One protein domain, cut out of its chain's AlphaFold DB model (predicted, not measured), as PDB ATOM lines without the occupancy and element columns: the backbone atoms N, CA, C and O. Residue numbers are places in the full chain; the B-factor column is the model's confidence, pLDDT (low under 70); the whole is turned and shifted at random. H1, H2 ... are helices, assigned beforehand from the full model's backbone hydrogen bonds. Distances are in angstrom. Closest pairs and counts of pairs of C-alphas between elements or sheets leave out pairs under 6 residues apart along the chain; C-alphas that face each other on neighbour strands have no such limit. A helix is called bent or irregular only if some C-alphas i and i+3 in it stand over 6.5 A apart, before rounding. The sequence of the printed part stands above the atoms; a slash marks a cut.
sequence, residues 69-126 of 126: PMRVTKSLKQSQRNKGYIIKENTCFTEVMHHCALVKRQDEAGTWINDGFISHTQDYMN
ATOM      1  N   PRO A  69      -5.168  19.019  21.362       92.38
ATOM      2  CA  PRO A  69      -3.966  18.667  20.602       92.38
ATOM      3  C   PRO A  69      -2.739  18.526  21.498       92.38
ATOM      4  O   PRO A  69      -1.808  17.788  21.194       92.38
ATOM      5  N   MET A  70      -2.739  19.208  22.646       93.94
ATOM      6  CA  MET A  70      -1.662  19.146  23.622       93.94
ATOM      7  C   MET A  70      -2.189  19.069  25.044       93.94
ATOM      8  O   MET A  70      -3.054  19.840  25.464       93.94
ATOM      9  N   ARG A  71      -1.517  18.267  25.868       93.75
ATOM     10  CA  ARG A  71      -1.678  18.325  27.319       93.75
ATOM     11  C   ARG A  71      -1.019  19.583  27.900       93.75
ATOM     12  O   ARG A  71       0.181  19.602  28.172       93.75
ATOM     13  N   VAL A  72      -1.812  20.608  28.206       94.06
ATOM     14  CA  VAL A  72      -1.330  21.819  28.899       94.06
ATOM     15  C   VAL A  72      -1.451  21.665  30.420       94.06
ATOM     16  O   VAL A  72      -2.528  21.814  31.005       94.06
ATOM     17  N   THR A  73      -0.331  21.388  31.090       96.50
ATOM     18  CA  THR A  73      -0.289  21.176  32.548       96.50
ATOM     19  C   THR A  73      -0.546  22.460  33.347       96.50
ATOM     20  O   THR A  73      -0.347  23.578  32.869       96.50
ATOM     21  N   LYS A  74      -0.961  22.321  34.617       96.38
ATOM     22  CA  LYS A  74      -1.182  23.469  35.520       96.38
ATOM     23  C   LYS A  74       0.076  24.333  35.681       96.38
ATOM     24  O   LYS A  74      -0.032  25.557  35.675       96.38
ATOM     25  N   SER A  75       1.251  23.710  35.789       96.12
ATOM     26  CA  SER A  75       2.537  24.409  35.900       96.12
ATOM     27  C   SER A  75       2.891  25.172  34.624       96.12
ATOM     28  O   SER A  75       3.344  26.311  34.723       96.12
ATOM     29  N   LEU A  76       2.613  24.615  33.437       95.06
ATOM     30  CA  LEU A  76       2.808  25.321  32.168       95.06
ATOM     31  C   LEU A  76       1.887  26.545  32.062       95.06
ATOM     32  O   LEU A  76       2.373  27.638  31.774       95.06
ATOM     33  N   LYS A  77       0.595  26.408  32.407       94.38
ATOM     34  CA  LYS A  77      -0.350  27.546  32.453       94.38
ATOM     35  C   LYS A  77       0.109  28.633  33.430       94.38
ATOM     36  O   LYS A  77      -0.029  29.819  33.148       94.38
ATOM     37  N   GLN A  78       0.653  28.242  34.583       95.69
ATOM     38  CA  GLN A  78       1.181  29.190  35.565       95.69
ATOM     39  C   GLN A  78       2.431  29.913  35.047       95.69
ATOM     40  O   GLN A  78       2.538  31.129  35.187       95.69
ATOM     41  N   SER A  79       3.355  29.169  34.435       96.06
ATOM     42  CA  SER A  79       4.578  29.702  33.830       96.06
ATOM     43  C   SER A  79       4.253  30.723  32.742       96.06
ATOM     44  O   SER A  79       4.772  31.837  32.771       96.06
ATOM     45  N   GLN A  80       3.323  30.379  31.846       93.38
ATOM     46  CA  GLN A  80       2.853  31.261  30.778       93.38
ATOM     47  C   GLN A  80       2.315  32.589  31.325       93.38
ATOM     48  O   GLN A  80       2.697  33.645  30.831       93.38
ATOM     49  N   ARG A  81       1.465  32.551  32.361       93.56
ATOM     50  CA  ARG A  81       0.873  33.765  32.950       93.56
ATOM     51  C   ARG A  81       1.886  34.663  33.660       93.56
ATOM     52  O   ARG A  81       1.738  35.876  33.623       93.56
ATOM     53  N   ASN A  82       2.880  34.078  34.327       96.38
ATOM     54  CA  ASN A  82       3.699  34.815  35.294       96.38
ATOM     55  C   ASN A  82       5.081  35.223  34.786       96.38
ATOM     56  O   ASN A  82       5.686  36.116  35.370       96.38
ATOM     57  N   LYS A  83       5.623  34.547  33.768       95.12
ATOM     58  CA  LYS A  83       7.021  34.756  33.361       95.12
ATOM     59  C   LYS A  83       7.219  35.823  32.287       95.12
ATOM     60  O   LYS A  83       8.361  36.134  31.974       95.12
ATOM     61  N   GLY A  84       6.138  36.382  31.738       93.56
ATOM     62  CA  GLY A  84       6.221  37.486  30.777       93.56
ATOM     63  C   GLY A  84       6.937  37.121  29.474       93.56
ATOM     64  O   GLY A  84       7.630  37.959  28.905       93.56
ATOM     65  N   TYR A  85       6.814  35.870  29.016       94.25
ATOM     66  CA  TYR A  85       7.411  35.439  27.753       94.25
ATOM     67  C   TYR A  85       6.852  36.241  26.574       94.25
ATOM     68  O   TYR A  85       5.643  36.441  26.469       94.25
ATOM     69  N   ILE A  86       7.737  36.636  25.660       94.94
ATOM     70  CA  ILE A  86       7.377  37.216  24.366       94.94
ATOM     71  C   ILE A  86       7.694  36.167  23.306       94.94
ATOM     72  O   ILE A  86       8.842  35.744  23.183       94.94
ATOM     73  N   ILE A  87       6.682  35.751  22.551       94.19
ATOM     74  CA  ILE A  87       6.851  34.833  21.424       94.19
ATOM     75  C   ILE A  87       7.114  35.679  20.180       94.19
ATOM     76  O   ILE A  87       6.363  36.611  19.889       94.19
ATOM     77  N   LYS A  88       8.196  35.369  19.473       96.00
ATOM     78  CA  LYS A  88       8.577  35.995  18.207       96.00
ATOM     79  C   LYS A  88       8.867  34.901  17.192       96.00
ATOM     80  O   LYS A  88       9.296  33.813  17.570       96.00
ATOM     81  N   GLU A  89       8.676  35.212  15.922       95.56
ATOM     82  CA  GLU A  89       8.933  34.302  14.810       95.56
ATOM     83  C   GLU A  89      10.083  34.845  13.962       95.56
ATOM     84  O   GLU A  89      10.151  36.049  13.727       95.56
ATOM     85  N   ASN A  90      11.007  33.972  13.547       92.69
ATOM     86  CA  ASN A  90      12.113  34.280  12.627       92.69
ATOM     87  C   ASN A  90      12.959  35.521  12.981       92.69
ATOM     88  O   ASN A  90      13.522  36.166  12.108       92.69
ATOM     89  N   THR A  91      13.086  35.850  14.271       94.75
ATOM     90  CA  THR A  91      13.877  37.020  14.715       94.75
ATOM     91  C   THR A  91      15.347  36.720  15.005       94.75
ATOM     92  O   THR A  91      16.156  37.641  14.993       94.75
ATOM     93  N   CYS A  92      15.702  35.458  15.260       94.19
ATOM     94  CA  CYS A  92      17.071  35.033  15.572       94.19
ATOM     95  C   CYS A  92      17.300  33.546  15.230       94.19
ATOM     96  O   CYS A  92      17.735  32.758  16.066       94.19
ATOM     97  N   PHE A  93      16.972  33.139  13.996       91.88
ATOM     98  CA  PHE A  93      16.996  31.730  13.565       91.88
ATOM     99  C   PHE A  93      18.320  31.012  13.879       91.88
ATOM    100  O   PHE A  93      18.309  29.971  14.533       91.88
ATOM    101  N   THR A  94      19.459  31.596  13.488       92.19
ATOM    102  CA  THR A  94      20.788  31.008  13.723       92.19
ATOM    103  C   THR A  94      21.075  30.812  15.216       92.19
ATOM    104  O   THR A  94      21.558  29.756  15.617       92.19
ATOM    105  N   GLU A  95      20.711  31.777  16.068       93.50
ATOM    106  CA  GLU A  95      20.877  31.651  17.525       93.50
ATOM    107  C   GLU A  95      20.009  30.524  18.097       93.50
ATOM    108  O   GLU A  95      20.483  29.725  18.906       93.50
ATOM    109  N   VAL A  96      18.752  30.415  17.648       93.69
ATOM    110  CA  VAL A  96      17.853  29.319  18.046       93.69
ATOM    111  C   VAL A  96      18.444  27.967  17.645       93.69
ATOM    112  O   VAL A  96      18.473  27.055  18.471       93.69
ATOM    113  N   MET A  97      18.963  27.841  16.422       92.38
ATOM    114  CA  MET A  97      19.580  26.605  15.936       92.38
ATOM    115  C   MET A  97      20.817  26.210  16.751       92.38
ATOM    116  O   MET A  97      20.915  25.059  17.182       92.38
ATOM    117  N   HIS A  98      21.712  27.155  17.057       92.31
ATOM    118  CA  HIS A  98      22.861  26.888  17.931       92.31
ATOM    119  C   HIS A  98      22.432  26.475  19.345       92.31
ATOM    120  O   HIS A  98      22.995  25.542  19.919       92.31
ATOM    121  N   HIS A  99      21.406  27.108  19.918       92.88
ATOM    122  CA  HIS A  99      20.885  26.691  21.220       92.88
ATOM    123  C   HIS A  99      20.263  25.290  21.184       92.88
ATOM    124  O   HIS A  99      20.466  24.513  22.120       92.88
ATOM    125  N   CYS A 100      19.559  24.938  20.104       90.94
ATOM    126  CA  CYS A 100      19.052  23.584  19.880       90.94
ATOM    127  C   CYS A 100      20.179  22.549  19.762       90.94
ATOM    128  O   CYS A 100      19.994  21.429  20.236       90.94
ATOM    129  N   ALA A 101      21.321  22.922  19.177       89.00
ATOM    130  CA  ALA A 101      22.498  22.064  19.051       89.00
ATOM    131  C   ALA A 101      23.228  21.825  20.386       89.00
ATOM    132  O   ALA A 101      23.759  20.740  20.622       89.00
ATOM    133  N   LEU A 102      23.243  22.828  21.272       88.31
ATOM    134  CA  LEU A 102      24.031  22.819  22.515       88.31
ATOM    135  C   LEU A 102      23.251  22.376  23.763       88.31
ATOM    136  O   LEU A 102      23.850  22.154  24.821       88.31
ATOM    137  N   VAL A 103      21.919  22.293  23.692       87.94
ATOM    138  CA  VAL A 103      21.101  21.937  24.856       87.94
ATOM    139  C   VAL A 103      21.394  20.505  25.308       87.94
ATOM    140  O   VAL A 103      21.262  19.548  24.549       87.94
ATOM    141  N   LYS A 104      21.770  20.341  26.580       82.44
ATOM    142  CA  LYS A 104      21.980  19.015  27.172       82.44
ATOM    143  C   LYS A 104      20.639  18.317  27.362       82.44
ATOM    144  O   LYS A 104      19.746  18.869  28.008       82.44
ATOM    145  N   ARG A 105      20.519  17.092  26.861       81.81
ATOM    146  CA  ARG A 105      19.367  16.215  27.095       81.81
ATOM    147  C   ARG A 105      19.813  15.030  27.939       81.81
ATOM    148  O   ARG A 105      20.969  14.616  27.872       81.81
ATOM    149  N   GLN A 106      18.922  14.543  28.799       76.50
ATOM    150  CA  GLN A 106      19.191  13.316  29.544       76.50
ATOM    151  C   GLN A 106      19.355  12.176  28.535       76.50
ATOM    152  O   GLN A 106      18.569  12.077  27.602       76.50
ATOM    153  N   ASP A 107      20.408  11.380  28.713       75.88
ATOM    154  CA  ASP A 107      20.714  10.188  27.915       75.88
ATOM    155  C   ASP A 107      21.121  10.420  26.442       75.88
ATOM    156  O   ASP A 107      21.306   9.457  25.702       75.88
ATOM    157  N   GLU A 108      21.370  11.668  26.022       71.12
ATOM    158  CA  GLU A 108      21.943  11.987  24.703       71.12
ATOM    159  C   GLU A 108      23.347  12.602  24.847       71.12
ATOM    160  O   GLU A 108      23.557  13.554  25.600       71.12
ATOM    161  N   ALA A 109      24.322  12.078  24.095       62.75
ATOM    162  CA  ALA A 109      25.696  12.596  24.077       62.75
ATOM    163  C   ALA A 109      25.847  13.914  23.285       62.75
ATOM    164  O   ALA A 109      26.891  14.561  23.358       62.75
ATOM    165  N   GLY A 110      24.814  14.315  22.542       67.75
ATOM    166  CA  GLY A 110      24.799  15.481  21.664       67.75
ATOM    167  C   GLY A 110      23.546  15.481  20.794       67.75
ATOM    168  O   GLY A 110      22.637  14.680  21.004       67.75
ATOM    169  N   THR A 111      23.495  16.371  19.806       76.50
ATOM    170  CA  THR A 111      22.400  16.415  18.830       76.50
ATOM    171  C   THR A 111      22.944  16.202  17.424       76.50
ATOM    172  O   THR A 111      24.130  16.381  17.184       76.50
ATOM    173  N   TRP A 112      22.068  15.858  16.486       83.06
ATOM    174  CA  TRP A 112      22.393  15.766  15.060       83.06
ATOM    175  C   TRP A 112      22.577  17.141  14.387       83.06
ATOM    176  O   TRP A 112      22.934  17.224  13.215       83.06
ATOM    177  N   ILE A 113      22.286  18.230  15.106       87.12
ATOM    178  CA  ILE A 113      22.393  19.596  14.599       87.12
ATOM    179  C   ILE A 113      23.845  20.037  14.778       87.12
ATOM    180  O   ILE A 113      24.259  20.378  15.885       87.12
ATOM    181  N   ASN A 114      24.603  20.039  13.686       84.75
ATOM    182  CA  ASN A 114      25.979  20.526  13.643       84.75
ATOM    183  C   ASN A 114      26.111  21.778  12.768       84.75
ATOM    184  O   ASN A 114      25.168  22.168  12.078       84.75
ATOM    185  N   ASP A 115      27.288  22.405  12.788       83.88
ATOM    186  CA  ASP A 115      27.542  23.649  12.048       83.88
ATOM    187  C   ASP A 115      27.283  23.497  10.543       83.88
ATOM    188  O   ASP A 115      26.784  24.423   9.908       83.88
ATOM    189  N   GLY A 116      27.544  22.306   9.988       80.69
ATOM    190  CA  GLY A 116      27.208  21.983   8.605       80.69
ATOM    191  C   GLY A 116      25.703  22.052   8.352       80.69
ATOM    192  O   GLY A 116      25.269  22.700   7.409       80.69
ATOM    193  N   PHE A 117      24.871  21.449   9.201       84.69
ATOM    194  CA  PHE A 117      23.417  21.547   9.050       84.69
ATOM    195  C   PHE A 117      22.902  22.988   9.232       84.69
ATOM    196  O   PHE A 117      22.028  23.449   8.491       84.69
ATOM    197  N   ILE A 118      23.461  23.726  10.195       87.44
ATOM    198  CA  ILE A 118      23.076  25.120  10.459       87.44
ATOM    199  C   ILE A 118      23.387  26.011   9.251       87.44
ATOM    200  O   ILE A 118      22.524  26.795   8.856       87.44
ATOM    201  N   SER A 119      24.556  25.864   8.619       83.50
ATOM    202  CA  SER A 119      24.917  26.701   7.467       83.50
ATOM    203  C   SER A 119      23.945  26.518   6.295       83.50
ATOM    204  O   SER A 119      23.443  27.501   5.762       83.50
ATOM    205  N   HIS A 120      23.591  25.276   5.953       80.44
ATOM    206  CA  HIS A 120      22.694  24.993   4.822       80.44
ATOM    207  C   HIS A 120      21.245  25.434   5.081       80.44
ATOM    208  O   HIS A 120      20.544  25.859   4.166       80.44
ATOM    209  N   THR A 121      20.771  25.347   6.327       77.69
ATOM    210  CA  THR A 121      19.419  25.823   6.670       77.69
ATOM    211  C   THR A 121      19.326  27.346   6.709       77.69
ATOM    212  O   THR A 121      18.255  27.894   6.452       77.69
ATOM    213  N   GLN A 122      20.434  28.042   6.976       76.56
ATOM    214  CA  GLN A 122      20.495  29.500   6.902       76.56
ATOM    215  C   GLN A 122      20.418  30.012   5.457       76.56
ATOM    216  O   GLN A 122      19.791  31.046   5.227       76.56
ATOM    217  N   ASP A 123      20.983  29.284   4.492       72.94
ATOM    218  CA  ASP A 123      20.924  29.649   3.070       72.94
ATOM    219  C   ASP A 123      19.485  29.690   2.528       72.94
ATOM    220  O   ASP A 123      19.188  30.499   1.659       72.94
ATOM    221  N   TYR A 124      18.569  28.878   3.072       70.12
ATOM    222  CA  TYR A 124      17.145  28.910   2.705       70.12
ATOM    223  C   TYR A 124      16.381  30.115   3.286       70.12
ATOM    224  O   TYR A 124      15.336  30.498   2.765       70.12
ATOM    225  N   MET A 125      16.858  30.687   4.395       66.50
ATOM    226  CA  MET A 125      16.158  31.769   5.103       66.50
ATOM    227  C   MET A 125      16.490  33.168   4.555       66.50
ATOM    228  O   MET A 125      15.879  34.141   5.006       66.50
ATOM    229  N   ASN A 126      17.437  33.271   3.614       57.94
ATOM    230  CA  ASN A 126      17.830  34.503   2.915       57.94
ATOM    231  C   ASN A 126      17.350  34.493   1.460       57.94
ATOM    232  O   ASN A 126      17.100  35.602   0.936       57.94
TER     233      ASN A 126
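What this domain is: This is residues 69 to 126 of the 126 residues of the protein "Leucyl/phenylalanyl-tRNA-protein transferase" of Nonlabens ulvanivorans (UniProt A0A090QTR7). A lone helix, H1, stands at one end of the model on an arm that sticks out, residues 69 to 89, and at the other end H2 and H3 lie side by side as a helical hairpin. The connection between H2 and H3 is a long loop, and its residues 104 to 109 stick out beyond the hairpin. The printed part has 58 residues with three named helices, in the order H1, H2, H3, and no named strand; its class is all helix. It is only just loose, close to extended, with a radius of gyration of the C-alphas of 15.2 A. The C-alphas span 39 by 32 by 23 A along their three main axes.

Where its parts are: The printed part begins at Pro 69, with its C-alpha at (-3.966, 18.667, 20.602). H1 covers residues 74 to 82 and begins at C-alpha 74, at (-1.182, 23.469, 35.520); it measures 12.4 A from first to last C-alpha. H2 covers residues 93 to 102 and begins at C-alpha 93, at (16.996, 31.730, 13.565); it measures 14.5 A. H3 covers residues 115 to 124 and ends at C-alpha 124, at (17.145, 28.910, 2.705); it measures 14.9 A. None of the three helices is bent or irregular.

How they stand to each other: H2 and H3 touch, with 5 pairs of C-alphas within 8 A. Their closest C-alphas are those of Met 97 and Ile 118, 6.7 A apart. The two helices run opposite ways at a shallow tilt of 22 degrees, and they form a helical hairpin. Their centres are 11.1 A apart. H1 touches no helix: it is apart from H2 and apart from H3. In H1 and H2 every O i to N i+4 pair is within hydrogen-bond range, and in H3 5 of 6 are.

The domain as a whole: The two C-alphas farthest apart are those of Lys 74 and Asp 123, at 39.7 A, while the first and last printed C-alphas, of Pro 69 and Asn 126, are 32.2 A apart. Residues 69 to 89, of which 74 to 82 belong to H1, stand free, and so do residues 104 to 109. Without these stretches the body has 31 residues and spans 28 by 18 by 8 A, with a radius of gyration of 9.1 A. The link from H1 to H2 is short, with 10 residues between them, and the link from H2 to H3 is long, with 12. The printed part has no cut, and residue 126 is the chain's last. The mean pLDDT of the printed part is 87.1, and confidence is low, under 70, at residues 109 to 110 and 125 to 126.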